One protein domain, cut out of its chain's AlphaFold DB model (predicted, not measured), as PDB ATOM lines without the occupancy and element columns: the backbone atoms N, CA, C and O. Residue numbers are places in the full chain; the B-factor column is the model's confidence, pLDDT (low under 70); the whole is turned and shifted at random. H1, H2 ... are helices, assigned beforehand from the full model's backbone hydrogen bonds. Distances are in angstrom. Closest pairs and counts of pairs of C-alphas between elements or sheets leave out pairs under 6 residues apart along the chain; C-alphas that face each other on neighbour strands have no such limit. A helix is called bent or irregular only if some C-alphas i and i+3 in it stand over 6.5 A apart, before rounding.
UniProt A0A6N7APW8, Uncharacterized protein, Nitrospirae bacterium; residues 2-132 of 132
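AT A GLANCE: This is residues 2 to 132 of the 132 residues of an uncharacterized protein of Nitrospirae bacterium (UniProt A0A6N7APW8). Two long helices, H1a and H6, lie side by side and run opposite ways along one edge of a flat slab, with H3 across one end of the pair, while beyond the other end of H1a the arm H1b bends away and meets H5. H4 lies near the middle, and the side away from H6 is made of H2 and much of the unnamed stretch 53 to 87, which loops out and comes back to H4. The printed part has 131 residues with six named helices, in the order H1, H2, H3, H4, H5, H6, and no named strand; the class is all helix. It is compact, with a radius of gyration of the C-alphas of 15.1 A, and spans 42 by 39 by 19 A.

IN THESE COORDINATES: H1, residues 2 to 26, was assigned as one helix by its hydrogen bonds but is bent: C-alphas 14 and 17 are 6.9 A apart. Its arm H1a, residues 2 to 14, begins with C-alpha 2 at (50.405, 47.313, -3.548) and is 18.4 A long; H1b, residues 17 to 26, is 14.4 A long, at a steep tilt of 41 degrees to H1a. H2 is residues 37 to 40, H3 residues 44 to 52, 12.4 A long, and H4 residues 88 to 91. H5, residues 95 to 102, is 10.3 A long. H6, residues 106 to 130, is 36.4 A long, from C-alpha 106 at (17.413, 46.493, -13.931) to C-alpha 130 at (53.561, 42.747, -15.256).

HOW THE PARTS SIT: H1 is the hub, touching 3 other helices. H1a touches residues 115 to 126 of H6 at a shallow tilt of 24 degrees, opposite ways; their closest C-alphas, of Ala 11 and Leu 119, are 5.3 A apart. H1a and H3 only just touch, only at their ends, with 3 pairs of C-alphas within 8 A, the closest being Gln 5 and Phe 49 at 6.6 A. H3 touches residues 123 to 130 of H6, about perpendicular at 82 degrees, closest at the C-alphas of Val 45 and Leu 127, 6.0 A. H1b touches H5 at a steep tilt of 53 degrees, opposite ways, closest at the C-alphas of His 22 and Ser 100, 6.2 A. H5 and H6 are close but not clearly touching, the closest C-alphas being those of Met 101 and Tyr 109, 7.2 A. H2 and H4 only just touch, with 3 pairs of C-alphas within 8 A, the closest being His 39 and Arg 88 at 6.3 A. H3 and H5 are apart. Every O i to N i+4 pair is within hydrogen-bond range in H1a, H3, H5 and H6, and 4 of 6 are in H1b; H2 and H4 are too short for such a pair.

THE WHOLE: The two C-alphas farthest apart, of Ser 29 and Ala 132, are 45.7 A apart. The printed part has no cut and ends at the chain's last residue. The link from H3 to H4, 35 residues, is long; within it residues 73 to 74 pair with residues 77 to 78, antiparallel. The mean pLDDT of the printed part is 90.3, and residues 57 to 60 and 132 are under 70.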
ATOM      1  N   GLU A   2      51.305  47.478  -4.713       80.50
ATOM      2  CA  GLU A   2      50.405  47.313  -3.548       80.50
ATOM      3  C   GLU A   2      49.006  47.944  -3.705       80.50
ATOM      4  O   GLU A   2      47.994  47.344  -3.333       80.50
ATOM      5  N   LYS A   3      48.913  49.139  -4.312       89.31
ATOM      6  CA  LYS A   3      47.623  49.821  -4.514       89.31
ATOM      7  C   LYS A   3      46.675  49.027  -5.420       89.31
ATOM      8  O   LYS A   3      45.519  48.829  -5.059       89.31
ATOM      9  N   ILE A   4      47.157  48.551  -6.572       91.50
ATOM     10  CA  ILE A   4      46.318  47.829  -7.545       91.50
ATOM     11  C   ILE A   4      45.815  46.497  -6.984       91.50
ATOM     12  O   ILE A   4      44.661  46.134  -7.189       91.50
ATOM     13  N   GLN A   5      46.643  45.811  -6.203       90.50
ATOM     14  CA  GLN A   5      46.271  44.595  -5.493       90.50
ATOM     15  C   GLN A   5      45.182  44.855  -4.439       90.50
ATOM     16  O   GLN A   5      44.205  44.106  -4.355       90.50
ATOM     17  N   SER A   6      45.324  45.918  -3.640       94.06
ATOM     18  CA  SER A   6      44.306  46.322  -2.663       94.06
ATOM     19  C   SER A   6      42.977  46.660  -3.347       94.06
ATOM     20  O   SER A   6      41.923  46.167  -2.936       94.06
ATOM     21  N   ASP A   7      43.031  47.423  -4.441       96.25
ATOM     22  CA  ASP A   7      41.857  47.810  -5.224       96.25
ATOM     23  C   ASP A   7      41.181  46.585  -5.873       96.25
ATOM     24  O   ASP A   7      39.961  46.443  -5.793       96.25
ATOM     25  N   LEU A   8      41.955  45.637  -6.417       95.94
ATOM     26  CA  LEU A   8      41.443  44.366  -6.946       95.94
ATOM     27  C   LEU A   8      40.725  43.544  -5.879       95.94
ATOM     28  O   LEU A   8      39.602  43.087  -6.094       95.94
ATOM     29  N   LYS A   9      41.344  43.372  -4.705       95.94
ATOM     30  CA  LYS A   9      40.735  42.632  -3.594       95.94
ATOM     31  C   LYS A   9      39.416  43.277  -3.159       95.94
ATOM     32  O   LYS A   9      38.438  42.565  -2.927       95.94
ATOM     33  N   LYS A  10      39.365  44.612  -3.086       96.94
ATOM     34  CA  LYS A  10      38.130  45.357  -2.793       96.94
ATOM     35  C   LYS A  10      37.064  45.127  -3.865       96.94
ATOM     36  O   LYS A  10      35.930  44.832  -3.507       96.94
ATOM     37  N   ALA A  11      37.422  45.187  -5.146       97.31
ATOM     38  CA  ALA A  11      36.489  44.949  -6.246       97.31
ATOM     39  C   ALA A  11      35.935  43.508  -6.246       97.31
ATOM     40  O   ALA A  11      34.730  43.306  -6.397       97.31
ATOM     41  N   PHE A  12      36.774  42.501  -5.969       97.75
ATOM     42  CA  PHE A  12      36.314  41.121  -5.766       97.75
ATOM     43  C   PHE A  12      35.337  40.995  -4.591       97.75
ATOM     44  O   PHE A  12      34.324  40.301  -4.695       97.75
ATOM     45  N   ASN A  13      35.624  41.661  -3.473       97.25
ATOM     46  CA  ASN A  13      34.732  41.660  -2.317       97.25
ATOM     47  C   ASN A  13      33.418  42.399  -2.607       97.25
ATOM     48  O   ASN A  13      32.381  41.974  -2.114       97.25
ATOM     49  N   ALA A  14      33.442  43.446  -3.434       97.25
ATOM     50  CA  ALA A  14      32.255  44.198  -3.830       97.25
ATOM     51  C   ALA A  14      31.342  43.406  -4.783       97.25
ATOM     52  O   ALA A  14      30.123  43.441  -4.633       97.25
ATOM     53  N   VAL A  15      31.907  42.648  -5.732       97.25
ATOM     54  CA  VAL A  15      31.108  41.831  -6.664       97.25
ATOM     55  C   VAL A  15      30.563  40.554  -6.008       97.25
ATOM     56  O   VAL A  15      29.554  39.993  -6.440       97.25
ATOM     57  N   SER A  16      31.228  40.067  -4.954       96.75
ATOM     58  CA  SER A  16      30.945  38.747  -4.390       96.75
ATOM     59  C   SER A  16      29.522  38.554  -3.852       96.75
ATOM     60  O   SER A  16      28.949  37.512  -4.174       96.75
ATOM     61  N   PRO A  17      28.926  39.491  -3.086       96.62
ATOM     62  CA  PRO A  17      27.585  39.319  -2.530       96.62
ATOM     63  C   PRO A  17      26.515  39.104  -3.598       96.62
ATOM     64  O   PRO A  17      25.686  38.208  -3.450       96.62
ATOM     65  N   TYR A  18      26.577  39.862  -4.700       97.50
ATOM     66  CA  TYR A  18      25.632  39.715  -5.806       97.50
ATOM     67  C   TYR A  18      25.701  38.302  -6.388       97.50
ATOM     68  O   TYR A  18      24.701  37.593  -6.432       97.50
ATOM     69  N   ILE A  19      26.900  37.833  -6.743       96.56
ATOM     70  CA  ILE A  19      27.057  36.488  -7.309       96.56
ATOM     71  C   ILE A  19      26.657  35.414  -6.282       96.56
ATOM     72  O   ILE A  19      25.955  34.468  -6.635       96.56
ATOM     73  N   GLN A  20      27.056  35.567  -5.012       95.56
ATOM     74  CA  GLN A  20      26.754  34.606  -3.945       95.56
ATOM     75  C   GLN A  20      25.243  34.453  -3.712       95.56
ATOM     76  O   GLN A  20      24.764  33.342  -3.470       95.56
ATOM     77  N   ARG A  21      24.477  35.544  -3.826       95.88
ATOM     78  CA  ARG A  21      23.010  35.536  -3.728       95.88
ATOM     79  C   ARG A  21      22.359  34.629  -4.772       95.88
ATOM     80  O   ARG A  21      21.386  33.954  -4.453       95.88
ATOM     81  N   HIS A  22      22.881  34.593  -5.997       95.50
ATOM     82  CA  HIS A  22      22.346  33.720  -7.048       95.50
ATOM     83  C   HIS A  22      22.872  32.293  -6.934       95.50
ATOM     84  O   HIS A  22      22.099  31.346  -7.056       95.50
ATOM     85  N   THR A  23      24.162  32.110  -6.639       93.94
ATOM     86  CA  THR A  23      24.729  30.761  -6.507       93.94
ATOM     87  C   THR A  23      24.129  30.001  -5.330       93.94
ATOM     88  O   THR A  23      23.832  28.825  -5.478       93.94
ATOM     89  N   SER A  24      23.860  30.655  -4.197       93.31
ATOM     90  CA  SER A  24      23.199  30.012  -3.044       93.31
ATOM     91  C   SER A  24      21.764  29.555  -3.331       93.31
ATOM     92  O   SER A  24      21.304  28.594  -2.727       93.31
ATOM     93  N   LYS A  25      21.068  30.198  -4.277       93.00
ATOM     94  CA  LYS A  25      19.719  29.804  -4.712       93.00
ATOM     95  C   LYS A  25      19.745  28.693  -5.764       93.00
ATOM     96  O   LYS A  25      18.921  27.790  -5.723       93.00
ATOM     97  N   VAL A  26      20.664  28.790  -6.728       92.75
ATOM     98  CA  VAL A  26      20.661  27.959  -7.944       92.75
ATOM     99  C   VAL A  26      21.534  26.711  -7.815       92.75
ATOM    100  O   VAL A  26      21.181  25.654  -8.333       92.75
ATOM    101  N   CYS A  27      22.704  26.820  -7.185       91.00
ATOM    102  CA  CYS A  27      23.709  25.758  -7.210       91.00
ATOM    103  C   CYS A  27      23.340  24.514  -6.383       91.00
ATOM    104  O   CYS A  27      23.568  23.427  -6.912       91.00
ATOM    105  N   PRO A  28      22.754  24.611  -5.166       89.56
ATOM    106  CA  PRO A  28      22.471  23.433  -4.334       89.56
ATOM    107  C   PRO A  28      21.540  22.397  -4.977       89.56
ATOM    108  O   PRO A  28      21.628  21.215  -4.672       89.56
ATOM    109  N   SER A  29      20.661  22.820  -5.889       86.81
ATOM    110  CA  SER A  29      19.714  21.948  -6.600       86.81
ATOM    111  C   SER A  29      20.117  21.686  -8.058       86.81
ATOM    112  O   SER A  29      19.324  21.185  -8.862       86.81
ATOM    113  N   CYS A  30      21.342  22.044  -8.457       86.69
ATOM    114  CA  CYS A  30      21.749  21.961  -9.852       86.69
ATOM    115  C   CYS A  30      22.163  20.538 -10.256       86.69
ATOM    116  O   CYS A  30      23.221  20.053  -9.872       86.69
ATOM    117  N   SER A  31      21.398  19.918 -11.156       83.38
ATOM    118  CA  SER A  31      21.731  18.616 -11.759       83.38
ATOM    119  C   SER A  31      22.942  18.626 -12.705       83.38
ATOM    120  O   SER A  31      23.488  17.574 -13.017       83.38
ATOM    121  N   LYS A  32      23.365  19.805 -13.186       84.56
ATOM    122  CA  LYS A  32      24.496  19.973 -14.113       84.56
ATOM    123  C   LYS A  32      25.531  20.911 -13.499       84.56
ATOM    124  O   LYS A  32      25.542  22.113 -13.775       84.56
ATOM    125  N   VAL A  33      26.374  20.358 -12.631       84.44
ATOM    126  CA  VAL A  33      27.401  21.103 -11.892       84.44
ATOM    127  C   VAL A  33      28.415  21.705 -12.868       84.44
ATOM    128  O   VAL A  33      29.164  20.994 -13.528       84.44
ATOM    129  N   CYS A  34      28.443  23.036 -12.970       88.69
ATOM    130  CA  CYS A  34      29.396  23.759 -13.819       88.69
ATOM    131  C   CYS A  34      30.731  24.060 -13.113       88.69
ATOM    132  O   CYS A  34      31.672  24.552 -13.737       88.69
ATOM    133  N   CYS A  35      30.831  23.764 -11.814       89.25
ATOM    134  CA  CYS A  35      32.043  23.881 -11.006       89.25
ATOM    135  C   CYS A  35      32.971  22.675 -11.220       89.25
ATOM    136  O   CYS A  35      33.264  21.933 -10.285       89.25
ATOM    137  N   ILE A  36      33.417  22.485 -12.461       91.50
ATOM    138  CA  ILE A  36      34.386  21.453 -12.843       91.50
ATOM    139  C   ILE A  36      35.825  21.930 -12.634       91.50
ATOM    140  O   ILE A  36      36.095  23.135 -12.571       91.50
ATOM    141  N   ASN A  37      36.759  20.992 -12.558       89.00
ATOM    142  CA  ASN A  37      38.153  21.257 -12.246       89.00
ATOM    143  C   ASN A  37      38.842  22.178 -13.254       89.00
ATOM    144  O   ASN A  37      39.610  23.047 -12.845       89.00
ATOM    145  N   LYS A  38      38.450  22.117 -14.532       87.00
ATOM    146  CA  LYS A  38      38.908  23.063 -15.559       87.00
ATOM    147  C   LYS A  38      38.733  24.531 -15.157       87.00
ATOM    148  O   LYS A  38      39.521  25.389 -15.544       87.00
ATOM    149  N   HIS A  39      37.677  24.846 -14.404       88.62
ATOM    150  CA  HIS A  39      37.399  26.206 -13.934       88.62
ATOM    151  C   HIS A  39      38.173  26.579 -12.666       88.62
ATOM    152  O   HIS A  39      38.257  27.760 -12.343       88.62
ATOM    153  N   GLY A  40      38.729  25.591 -11.961       88.88
ATOM    154  CA  GLY A  40      39.569  25.768 -10.778       88.88
ATOM    155  C   GLY A  40      41.027  26.111 -11.093       88.88
ATOM    156  O   GLY A  40      41.796  26.388 -10.174       88.88
ATOM    157  N   ASN A  41      41.441  26.092 -12.358       89.62
ATOM    158  CA  ASN A  41      42.810  26.422 -12.748       89.62
ATOM    159  C   ASN A  41      42.999  27.941 -12.832       89.62
ATOM    160  O   ASN A  41      42.226  28.627 -13.502       89.62
ATOM    161  N   TYR A  42      44.022  28.444 -12.143       91.00
ATOM    162  CA  TYR A  42      44.434  29.842 -12.217       91.00
ATOM    163  C   TYR A  42      45.095  30.127 -13.561       91.00
ATOM    164  O   TYR A  42      45.910  29.333 -14.035       91.00
ATOM    165  N   ASP A  43      44.758  31.266 -14.159       90.88
ATOM    166  CA  ASP A  43      45.530  31.794 -15.282       90.88
ATOM    167  C   ASP A  43      46.722  32.639 -14.799       90.88
ATOM    168  O   ASP A  43      46.916  32.865 -13.605       90.88
ATOM    169  N   GLU A  44      47.556  33.099 -15.730       90.00
ATOM    170  CA  GLU A  44      48.774  33.847 -15.400       90.00
ATOM    171  C   GLU A  44      48.498  35.116 -14.584       90.00
ATOM    172  O   GLU A  44      49.253  35.440 -13.668       90.00
ATOM    173  N   VAL A  45      47.399  35.821 -14.857       91.69
ATOM    174  CA  VAL A  45      47.076  37.065 -14.146       91.69
ATOM    175  C   VAL A  45      46.537  36.769 -12.755       91.69
ATOM    176  O   VAL A  45      46.840  37.502 -11.811       91.69
ATOM    177  N   ASP A  46      45.773  35.686 -12.612       92.81
ATOM    178  CA  ASP A  46      45.383  35.195 -11.297       92.81
ATOM    179  C   ASP A  46      46.629  34.894 -10.454       92.81
ATOM    180  O   ASP A  46      46.721  35.333  -9.308       92.81
ATOM    181  N   MET A  47      47.627  34.227 -11.039       90.88
ATOM    182  CA  MET A  47      48.883  33.903 -10.360       90.88
ATOM    183  C   MET A  47      49.662  35.152  -9.934       90.88
ATOM    184  O   MET A  47      50.155  35.207  -8.806       90.88
ATOM    185  N   VAL A  48      49.745  36.179 -10.787       90.88
ATOM    186  CA  VAL A  48      50.361  37.473 -10.432       90.88
ATOM    187  C   VAL A  48      49.645  38.101  -9.235       90.88
ATOM    188  O   VAL A  48      50.290  38.552  -8.288       90.88
ATOM    189  N   PHE A  49      48.311  38.088  -9.236       92.50
ATOM    190  CA  PHE A  49      47.519  38.645  -8.143       92.50
ATOM    191  C   PHE A  49      47.687  37.866  -6.827       92.50
ATOM    192  O   PHE A  49      47.875  38.472  -5.770       92.50
ATOM    193  N   ILE A  50      47.662  36.531  -6.883       91.06
ATOM    194  CA  ILE A  50      47.852  35.647  -5.723       91.06
ATOM    195  C   ILE A  50      49.251  35.816  -5.118       91.06
ATOM    196  O   ILE A  50      49.377  35.942  -3.897       91.06
ATOM    197  N   ARG A  51      50.293  35.906  -5.954       88.88
ATOM    198  CA  ARG A  51      51.667  36.193  -5.510       88.88
ATOM    199  C   ARG A  51      51.797  37.554  -4.854       88.88
ATOM    200  O   ARG A  51      52.388  37.647  -3.784       88.88
ATOM    201  N   ALA A  52      51.200  38.591  -5.441       88.31
ATOM    202  CA  ALA A  52      51.193  39.926  -4.844       88.31
ATOM    203  C   ALA A  52      50.530  39.919  -3.451       88.31
ATOM    204  O   ALA A  52      50.951  40.640  -2.551       88.31
ATOM    205  N   LEU A  53      49.528  39.056  -3.239       88.44
ATOM    206  CA  LEU A  53      48.887  38.830  -1.938       88.44
ATOM    207  C   LEU A  53      49.723  38.028  -0.934       88.44
ATOM    208  O   LEU A  53      49.265  37.870   0.197       88.44
ATOM    209  N   GLY A  54      50.904  37.533  -1.309       87.88
ATOM    210  CA  GLY A  54      51.700  36.642  -0.465       87.88
ATOM    211  C   GLY A  54      50.992  35.311  -0.197       87.88
ATOM    212  O   GLY A  54      51.203  34.698   0.844       87.88
ATOM    213  N   LEU A  55      50.098  34.898  -1.101       85.19
ATOM    214  CA  LEU A  55      49.272  33.696  -0.969       85.19
ATOM    215  C   LEU A  55      49.749  32.546  -1.864       85.19
ATOM    216  O   LEU A  55      49.009  31.579  -2.023       85.19
ATOM    217  N   ASP A  56      50.928  32.654  -2.481       74.50
ATOM    218  CA  ASP A  56      51.423  31.614  -3.383       74.50
ATOM    219  C   ASP A  56      51.693  30.324  -2.593       74.50
ATOM    220  O   ASP A  56      52.614  30.247  -1.782       74.50
ATOM    221  N   SER A  57      50.841  29.323  -2.804       58.72
ATOM    222  CA  SER A  57      51.067  27.942  -2.392       58.72
ATOM    223  C   SER A  57      51.485  27.129  -3.611       58.72
ATOM    224  O   SER A  57      50.934  27.322  -4.694       58.72
ATOM    225  N   ALA A  58      52.395  26.173  -3.426       52.06
ATOM    226  CA  ALA A  58      52.963  25.341  -4.489       52.06
ATOM    227  C   ALA A  58      51.939  24.532  -5.330       52.06
ATOM    228  O   ALA A  58      52.280  24.070  -6.417       52.06
ATOM    229  N   ASP A  59      50.672  24.435  -4.908       54.56
ATOM    230  CA  ASP A  59      49.659  23.533  -5.483       54.56
ATOM    231  C   ASP A  59      48.613  24.227  -6.375       54.56
ATOM    232  O   ASP A  59      47.401  24.008  -6.279       54.56
ATOM    233  N   ASN A  60      49.063  25.087  -7.290       65.75
ATOM    234  CA  ASN A  60      48.154  25.741  -8.240       65.75
ATOM    235  C   ASN A  60      47.734  24.843  -9.416       65.75
ATOM    236  O   ASN A  60      46.795  25.184 -10.141       65.75
ATOM    237  N   LYS A  61      48.388  23.686  -9.587       70.06
ATOM    238  CA  LYS A  61      48.016  22.665 -10.572       70.06
ATOM    239  C   LYS A  61      47.277  21.523  -9.890       70.06
ATOM    240  O   LYS A  61      47.766  20.944  -8.930       70.06
ATOM    241  N   SER A  62      46.100  21.207 -10.414       79.12
ATOM    242  CA  SER A  62      45.344  20.030 -10.005       79.12
ATOM    243  C   SER A  62      45.862  18.788 -10.728       79.12
ATOM    244  O   SER A  62      46.126  18.844 -11.924       79.12
ATOM    245  N   ASP A  63      45.921  17.667 -10.020       83.44
ATOM    246  CA  ASP A  63      46.111  16.318 -10.566       83.44
ATOM    247  C   ASP A  63      44.805  15.710 -11.116       83.44
ATOM    248  O   ASP A  63      44.829  14.822 -11.964       83.44
ATOM    249  N   LYS A  64      43.651  16.216 -10.663       86.56
ATOM    250  CA  LYS A  64      42.326  15.799 -11.155       86.56
ATOM    251  C   LYS A  64      42.081  16.116 -12.646       86.56
ATOM    252  O   LYS A  64      42.441  17.207 -13.099       86.56
ATOM    253  N   PRO A  65      41.356  15.252 -13.382       91.06
ATOM    254  CA  PRO A  65      40.832  15.548 -14.715       91.06
ATOM    255  C   PRO A  65      40.006  16.837 -14.773       91.06
ATOM    256  O   PRO A  65      39.283  17.180 -13.843       91.06
ATOM    257  N   ASP A  66      40.049  17.532 -15.909       90.31
ATOM    258  CA  ASP A  66      39.317  18.788 -16.137       90.31
ATOM    259  C   ASP A  66      37.788  18.657 -15.993       90.31
ATOM    260  O   ASP A  66      37.107  19.648 -15.714       90.31
ATOM    261  N   THR A  67      37.260  17.449 -16.200       90.62
ATOM    262  CA  THR A  67      35.833  17.099 -16.133       90.62
ATOM    263  C   THR A  67      35.335  16.815 -14.723       90.62
ATOM    264  O   THR A  67      34.127  16.850 -14.495       90.62
ATOM    265  N   ASP A  68      36.243  16.538 -13.792       91.12
ATOM    266  CA  ASP A  68      35.892  16.170 -12.426       91.12
ATOM    267  C   ASP A  68      35.390  17.387 -11.642       91.12
ATOM    268  O   ASP A  68      35.631  18.533 -12.040       91.12
ATOM    269  N   PRO A  69      34.707  17.186 -10.501       90.69
ATOM    270  CA  PRO A  69      34.386  18.279  -9.595       90.69
ATOM    271  C   PRO A  69      35.635  19.089  -9.231       90.69
ATOM    272  O   PRO A  69      36.704  18.541  -8.947       90.69
ATOM    273  N   CYS A  70      35.494  20.415  -9.226       91.69
ATOM    274  CA  CYS A  70      36.584  21.318  -8.879       91.69
ATOM    275  C   CYS A  70      37.177  20.976  -7.508       91.69
ATOM    276  O   CYS A  70      36.442  20.774  -6.545       91.69
ATOM    277  N   ARG A  71      38.512  20.983  -7.393       90.69
ATOM    278  CA  ARG A  71      39.228  20.721  -6.127       90.69
ATOM    279  C   ARG A  71      38.846  21.651  -4.970       90.69
ATOM    280  O   ARG A  71      39.097  21.320  -3.819       90.69
ATOM    281  N   PHE A  72      38.233  22.793  -5.277       90.94
ATOM    282  CA  PHE A  72      37.764  23.764  -4.292       90.94
ATOM    283  C   PHE A  72      36.274  23.652  -3.948       90.94
ATOM    284  O   PHE A  72      35.782  24.469  -3.170       90.94
ATOM    285  N   LEU A  73      35.542  22.725  -4.570       90.62
ATOM    286  CA  LEU A  73      34.111  22.531  -4.352       90.62
ATOM    287  C   LEU A  73      33.864  21.626  -3.134       90.62
ATOM    288  O   LEU A  73      34.434  20.543  -3.044       90.62
ATOM    289  N   GLN A  74      32.994  22.074  -2.234       88.69
ATOM    290  CA  GLN A  74      32.444  21.343  -1.090       88.69
ATOM    291  C   GLN A  74      30.915  21.239  -1.219       88.69
ATOM    292  O   GLN A  74      30.330  21.754  -2.177       88.69
ATOM    293  N   GLU A  75      30.272  20.574  -0.256       84.06
ATOM    294  CA  GLU A  75      28.817  20.355  -0.226       84.06
ATOM    295  C   GLU A  75      28.012  21.666  -0.260       84.06
ATOM    296  O   GLU A  75      26.975  21.741  -0.917       84.06
ATOM    297  N   ASP A  76      28.516  22.721   0.382       83.00
ATOM    298  CA  ASP A  76      27.895  24.049   0.471       83.00
ATOM    299  C   ASP A  76      28.436  25.058  -0.565       83.00
ATOM    300  O   ASP A  76      28.036  26.227  -0.598       83.00
ATOM    301  N   GLY A  77      29.314  24.606  -1.464       87.50
ATOM    302  CA  GLY A  77      29.901  25.410  -2.528       87.50
ATOM    303  C   GLY A  77      31.416  25.539  -2.422       87.50
ATOM    304  O   GLY A  77      32.115  24.688  -1.894       87.50
ATOM    305  N   CYS A  78      31.974  26.580  -3.038       90.50
ATOM    306  CA  CYS A  78      33.424  26.745  -3.080       90.50
ATOM    307  C   CYS A  78      33.962  27.313  -1.758       90.50
ATOM    308  O   CYS A  78      33.591  28.434  -1.398       90.50
ATOM    309  N   PHE A  79      34.898  26.610  -1.110       90.62
ATOM    310  CA  PHE A  79      35.453  27.017   0.191       90.62
ATOM    311  C   PHE A  79      36.365  28.251   0.114       90.62
ATOM    312  O   PHE A  79      36.617  28.928   1.111       90.62
ATOM    313  N   LEU A  80      36.886  28.565  -1.076       92.00
ATOM    314  CA  LEU A  80      37.714  29.748  -1.268       92.00
ATOM    315  C   LEU A  80      36.854  31.020  -1.240       92.00
ATOM    316  O   LEU A  80      35.810  31.066  -1.899       92.00
ATOM    317  N   PRO A  81      37.309  32.112  -0.601       93.31
ATOM    318  CA  PRO A  81      36.711  33.424  -0.819       93.31
ATOM    319  C   PRO A  81      36.941  33.874  -2.270       93.31
ATOM    320  O   PRO A  81      37.934  33.502  -2.894       93.31
ATOM    321  N   ARG A  82      36.043  34.700  -2.823       94.50
ATOM    322  CA  ARG A  82      36.030  35.024  -4.264       94.50
ATOM    323  C   ARG A  82      37.335  35.622  -4.789       94.50
ATOM    324  O   ARG A  82      37.756  35.238  -5.869       94.50
ATOM    325  N   TYR A  83      37.995  36.483  -4.015       95.19
ATOM    326  CA  TYR A  83      39.287  37.070  -4.395       95.19
ATOM    327  C   TYR A  83      40.435  36.048  -4.463       95.19
ATOM    328  O   TYR A  83      41.488  36.362  -5.000       95.19
ATOM    329  N   LYS A  84      40.256  34.844  -3.900       93.94
ATOM    330  CA  LYS A  84      41.194  33.727  -4.045       93.94
ATOM    331  C   LYS A  84      40.773  32.748  -5.137       93.94
ATOM    332  O   LYS A  84      41.533  31.838  -5.414       93.94
ATOM    333  N   ARG A  85      39.582  32.851  -5.730       93.44
ATOM    334  CA  ARG A  85      39.154  31.934  -6.803       93.44
ATOM    335  C   ARG A  85      39.790  32.367  -8.132       93.44
ATOM    336  O   ARG A  85      40.017  33.565  -8.299       93.44
ATOM    337  N   PRO A  86      40.006  31.450  -9.091       92.94
ATOM    338  CA  PRO A  86      40.356  31.839 -10.455       92.94
ATOM    339  C   PRO A  86      39.366  32.857 -11.013       92.94
ATOM    340  O   PRO A  86      38.160  32.773 -10.733       92.94
ATOM    341  N   PHE A  87      39.836  33.800 -11.835       94.56
ATOM    342  CA  PHE A  87      38.980  34.881 -12.324       94.56
ATOM    343  C   PHE A  87      37.762  34.350 -13.090       94.56
ATOM    344  O   PHE A  87      36.672  34.920 -12.993       94.56
ATOM    345  N   ARG A  88      37.896  33.192 -13.754       92.38
ATOM    346  CA  ARG A  88      36.788  32.478 -14.411       92.38
ATOM    347  C   ARG A  88      35.574  32.264 -13.511       92.38
ATOM    348  O   ARG A  88      34.456  32.467 -13.971       92.38
ATOM    349  N   CYS A  89      35.763  31.963 -12.227       92.44
ATOM    350  CA  CYS A  89      34.669  31.791 -11.265       92.44
ATOM    351  C   CYS A  89      33.896  33.090 -10.946       92.44
ATOM    352  O   CYS A  89      32.934  33.060 -10.171       92.44
ATOM    353  N   THR A  90      34.331  34.229 -11.488       94.62
ATOM    354  CA  THR A  90      33.733  35.555 -11.281       94.62
ATOM    355  C   THR A  90      33.107  36.139 -12.550       94.62
ATOM    356  O   THR A  90      32.283  37.040 -12.431       94.62
ATOM    357  N   TRP A  91      33.429  35.626 -13.743       91.81
ATOM    358  CA  TRP A  91      32.836  36.102 -15.005       91.81
ATOM    359  C   TRP A  91      32.062  35.036 -15.788       91.81
ATOM    360  O   TRP A  91      31.287  35.388 -16.674       91.81
ATOM    361  N   TYR A  92      32.236  33.748 -15.477       92.00
ATOM    362  CA  TYR A  92      31.431  32.681 -16.066       92.00
ATOM    363  C   TYR A  92      30.122  32.489 -15.291       92.00
ATOM    364  O   TYR A  92      30.134  32.209 -14.090       92.00
ATOM    365  N   PHE A  93      28.999  32.550 -16.006       92.75
ATOM    366  CA  PHE A  93      27.664  32.270 -15.483       92.75
ATOM    367  C   PHE A  93      26.973  31.261 -16.404       92.75
ATOM    368  O   PHE A  93      26.932  31.453 -17.616       92.75
ATOM    369  N   CYS A  94      26.458  30.164 -15.843       92.69
ATOM    370  CA  CYS A  94      25.657  29.205 -16.606       92.69
ATOM    371  C   CYS A  94      24.229  29.731 -16.824       92.69
ATOM    372  O   CYS A  94      23.802  30.657 -16.135       92.69
ATOM    373  N   GLU A  95      23.468  29.098 -17.719       93.00
ATOM    374  CA  GLU A  95      22.118  29.559 -18.081       93.00
ATOM    375  C   GLU A  95      21.193  29.726 -16.867       93.00
ATOM    376  O   GLU A  95      20.603  30.785 -16.690       93.00
ATOM    377  N   LYS A  96      21.171  28.751 -15.948       93.19
ATOM    378  CA  LYS A  96      20.357  28.826 -14.720       93.19
ATOM    379  C   LYS A  96      20.729  30.013 -13.820       93.19
ATOM    380  O   LYS A  96      19.873  30.599 -13.162       93.19
ATOM    381  N   LEU A  97      22.016  30.373 -13.763       94.31
ATOM    382  CA  LEU A  97      22.459  31.558 -13.023       94.31
ATOM    383  C   LEU A  97      22.035  32.839 -13.742       94.31
ATOM    384  O   LEU A  97      21.558  33.758 -13.085       94.31
ATOM    385  N   LEU A  98      22.159  32.886 -15.071       95.06
ATOM    386  CA  LEU A  98      21.715  34.026 -15.877       95.06
ATOM    387  C   LEU A  98      20.198  34.237 -15.783       95.06
ATOM    388  O   LEU A  98      19.747  35.371 -15.663       95.06
ATOM    389  N   GLU A  99      19.401  33.169 -15.787       95.06
ATOM    390  CA  GLU A  99      17.959  33.210 -15.506       95.06
ATOM    391  C   GLU A  99      17.672  33.799 -14.120       95.06
ATOM    392  O   GLU A  99      16.881  34.732 -14.005       95.06
ATOM    393  N   SER A 100      18.370  33.329 -13.079       95.62
ATOM    394  CA  SER A 100      18.216  33.875 -11.726       95.62
ATOM    395  C   SER A 100      18.599  35.356 -11.636       95.62
ATOM    396  O   SER A 100      17.946  36.099 -10.911       95.62
ATOM    397  N   MET A 101      19.629  35.792 -12.365       96.31
ATOM    398  CA  MET A 101      20.057  37.195 -12.413       96.31
ATOM    399  C   MET A 101      19.086  38.080 -13.198       96.31
ATOM    400  O   MET A 101      18.888  39.233 -12.832       96.31
ATOM    401  N   ARG A 102      18.458  37.556 -14.258       93.94
ATOM    402  CA  ARG A 102      17.459  38.284 -15.059       93.94
ATOM    403  C   ARG A 102      16.165  38.576 -14.299       93.94
ATOM    404  O   ARG A 102      15.428  39.464 -14.710       93.94
ATOM    405  N   ALA A 103      15.900  37.853 -13.211       94.62
ATOM    406  CA  ALA A 103      14.762  38.105 -12.333       94.62
ATOM    407  C   ALA A 103      14.959  39.317 -11.398       94.62
ATOM    408  O   ALA A 103      13.989  39.772 -10.792       94.62
ATOM    409  N   ASP A 104      16.183  39.835 -11.262       94.81
ATOM    410  CA  ASP A 104      16.451  41.028 -10.461       94.81
ATOM    411  C   ASP A 104      16.016  42.312 -11.177       94.81
ATOM    412  O   ASP A 104      15.809  42.359 -12.394       94.81
ATOM    413  N   SER A 105      15.931  43.411 -10.424       95.69
ATOM    414  CA  SER A 105      15.652  44.712 -11.022       95.69
ATOM    415  C   SER A 105      16.782  45.163 -11.960       95.69
ATOM    416  O   SER A 105      17.970  44.946 -11.706       95.69
ATOM    417  N   ALA A 106      16.430  45.911 -13.013       95.00
ATOM    418  CA  ALA A 106      17.413  46.493 -13.931       95.00
ATOM    419  C   ALA A 106      18.468  47.355 -13.207       95.00
ATOM    420  O   ALA A 106      19.624  47.416 -13.627       95.00
ATOM    421  N   LYS A 107      18.085  48.003 -12.097       96.38
ATOM    422  CA  LYS A 107      18.991  48.792 -11.251       96.38
ATOM    423  C   LYS A 107      20.047  47.913 -10.578       96.38
ATOM    424  O   LYS A 107      21.225  48.264 -10.614       96.38
ATOM    425  N   GLU A 108      19.642  46.797  -9.978       95.44
ATOM    426  CA  GLU A 108      20.562  45.859  -9.328       95.44
ATOM    427  C   GLU A 108      21.526  45.239 -10.337       95.44
ATOM    428  O   GLU A 108      22.739  45.287 -10.125       95.44
ATOM    429  N   TYR A 109      21.008  44.755 -11.469       95.31
ATOM    430  CA  TYR A 109      21.839  44.176 -12.521       95.31
ATOM    431  C   TYR A 109      22.844  45.197 -13.074       95.31
ATOM    432  O   TYR A 109      24.032  44.902 -13.198       95.31
ATOM    433  N   LYS A 110      22.414  46.442 -13.329       96.12
ATOM    434  CA  LYS A 110      23.310  47.520 -13.778       96.12
ATOM    435  C   LYS A 110      24.403  47.827 -12.752       96.12
ATOM    436  O   LYS A 110      25.557  48.017 -13.134       96.12
ATOM    437  N   SER A 111      24.059  47.856 -11.463       96.12
ATOM    438  CA  SER A 111      25.036  48.055 -10.388       96.12
ATOM    439  C   SER A 111      26.070  46.931 -10.361       96.12
ATOM    440  O   SER A 111      27.262  47.200 -10.246       96.12
ATOM    441  N   PHE A 112      25.630  45.679 -10.501       96.56
ATOM    442  CA  PHE A 112      26.520  44.523 -10.582       96.56
ATOM    443  C   PHE A 112      27.469  44.610 -11.783       96.56
ATOM    444  O   PHE A 112      28.678  44.446 -11.617       96.56
ATOM    445  N   ILE A 113      26.942  44.918 -12.971       96.56
ATOM    446  CA  ILE A 113      27.748  45.047 -14.189       96.56
ATOM    447  C   ILE A 113      28.806  46.142 -14.043       96.56
ATOM    448  O   ILE A 113      29.951  45.904 -14.419       96.56
ATOM    449  N   SER A 114      28.474  47.289 -13.441       97.25
ATOM    450  CA  SER A 114      29.450  48.358 -13.184       97.25
ATOM    451  C   SER A 114      30.626  47.860 -12.338       97.25
ATOM    452  O   SER A 114      31.780  48.027 -12.721       97.25
ATOM    453  N   VAL A 115      30.345  47.173 -11.226       97.06
ATOM    454  CA  VAL A 115      31.393  46.639 -10.338       97.06
ATOM    455  C   VAL A 115      32.213  45.545 -11.033       97.06
ATOM    456  O   VAL A 115      33.431  45.469 -10.860       97.06
ATOM    457  N   LEU A 116      31.573  44.695 -11.842       97.44
ATOM    458  CA  LEU A 116      32.265  43.662 -12.614       97.44
ATOM    459  C   LEU A 116      33.193  44.272 -13.679       97.44
ATOM    460  O   LEU A 116      34.304  43.776 -13.877       97.44
ATOM    461  N   GLN A 117      32.768  45.352 -14.338       97.44
ATOM    462  CA  GLN A 117      33.577  46.090 -15.309       97.44
ATOM    463  C   GLN A 117      34.786  46.761 -14.648       97.44
ATOM    464  O   GLN A 117      35.893  46.674 -15.186       97.44
ATOM    465  N   ASP A 118      34.608  47.350 -13.463       96.81
ATOM    466  CA  ASP A 118      35.709  47.921 -12.679       96.81
ATOM    467  C   ASP A 118      36.737  46.845 -12.305       96.81
ATOM    468  O   ASP A 118      37.942  47.025 -12.509       96.81
ATOM    469  N   LEU A 119      36.267  45.682 -11.841       97.69
ATOM    470  CA  LEU A 119      37.116  44.529 -11.540       97.69
ATOM    471  C   LEU A 119      37.904  44.061 -12.776       97.69
ATOM    472  O   LEU A 119      39.116  43.854 -12.699       97.69
ATOM    473  N   GLN A 120      37.241  43.926 -13.929       96.88
ATOM    474  CA  GLN A 120      37.892  43.576 -15.196       96.88
ATOM    475  C   GLN A 120      38.940  44.619 -15.609       96.88
ATOM    476  O   GLN A 120      40.019  44.253 -16.079       96.88
ATOM    477  N   GLY A 121      38.647  45.908 -15.422       96.62
ATOM    478  CA  GLY A 121      39.566  47.006 -15.715       96.62
ATOM    479  C   GLY A 121      40.817  46.975 -14.841       96.62
ATOM    480  O   GLY A 121      41.929  47.081 -15.356       96.62
ATOM    481  N   LEU A 122      40.655  46.765 -13.535       95.94
ATOM    482  CA  LEU A 122      41.776  46.599 -12.609       95.94
ATOM    483  C   LEU A 122      42.619  45.365 -12.954       95.94
ATOM    484  O   LEU A 122      43.845  45.424 -12.904       95.94
ATOM    485  N   ARG A 123      41.981  44.261 -13.359       95.00
ATOM    486  CA  ARG A 123      42.693  43.036 -13.739       95.00
ATOM    487  C   ARG A 123      43.518  43.227 -15.018       95.00
ATOM    488  O   ARG A 123      44.625  42.705 -15.094       95.00
ATOM    489  N   ARG A 124      43.017  43.986 -16.003       93.88
ATOM    490  CA  ARG A 124      43.793  44.348 -17.207       93.88
ATOM    491  C   ARG A 124      45.020  45.189 -16.863       93.88
ATOM    492  O   ARG A 124      46.114  44.844 -17.291       93.88
ATOM    493  N   LYS A 125      44.858  46.205 -16.013       93.56
ATOM    494  CA  LYS A 125      45.977  47.038 -15.544       93.56
ATOM    495  C   LYS A 125      47.064  46.214 -14.849       93.56
ATOM    496  O   LYS A 125      48.242  46.489 -15.028       93.56
ATOM    497  N   LEU A 126      46.683  45.195 -14.072       91.44
ATOM    498  CA  LEU A 126      47.655  44.310 -13.421       91.44
ATOM    499  C   LEU A 126      48.500  43.540 -14.443       91.44
ATOM    500  O   LEU A 126      49.705  43.420 -14.255       91.44
ATOM    501  N   LEU A 127      47.873  43.042 -15.513       87.00
ATOM    502  CA  LEU A 127      48.575  42.358 -16.598       87.00
ATOM    503  C   LEU A 127      49.545  43.309 -17.315       87.00
ATOM    504  O   LEU A 127      50.714  42.976 -17.457       87.00
ATOM    505  N   GLU A 128      49.087  44.509 -17.684       89.38
ATOM    506  CA  GLU A 128      49.914  45.534 -18.345       89.38
ATOM    507  C   GLU A 128      51.153  45.906 -17.514       89.38
ATOM    508  O   GLU A 128      52.248  46.027 -18.052       89.38
ATOM    509  N   MET A 129      51.002  46.024 -16.191       85.75
ATOM    510  CA  MET A 129      52.104  46.325 -15.269       85.75
ATOM    511  C   MET A 129      53.099  45.173 -15.078       85.75
ATOM    512  O   MET A 129      54.182  45.411 -14.556       85.75
ATOM    513  N   ASN A 130      52.721  43.938 -15.418       77.56
ATOM    514  CA  ASN A 130      53.561  42.747 -15.256       77.56
ATOM    515  C   ASN A 130      54.180  42.273 -16.586       77.56
ATOM    516  O   ASN A 130      54.929  41.301 -16.602       77.56
ATOM    517  N   SER A 131      53.835  42.924 -17.699       72.00
ATOM    518  CA  SER A 131      54.421  42.699 -19.028       72.00
ATOM    519  C   SER A 131      55.457  43.763 -19.423       72.00
ATOM    520  O   SER A 131      56.000  43.678 -20.523       72.00
ATOM    521  N   ALA A 132      55.701  44.751 -18.557       54.44
ATOM    522  CA  ALA A 132      56.702  45.811 -18.702       54.44
ATOM    523  C   ALA A 132      57.913  45.535 -17.803       54.44
ATOM    524  O   ALA A 132      59.039  45.854 -18.241       54.44
TER     525      ALA A 132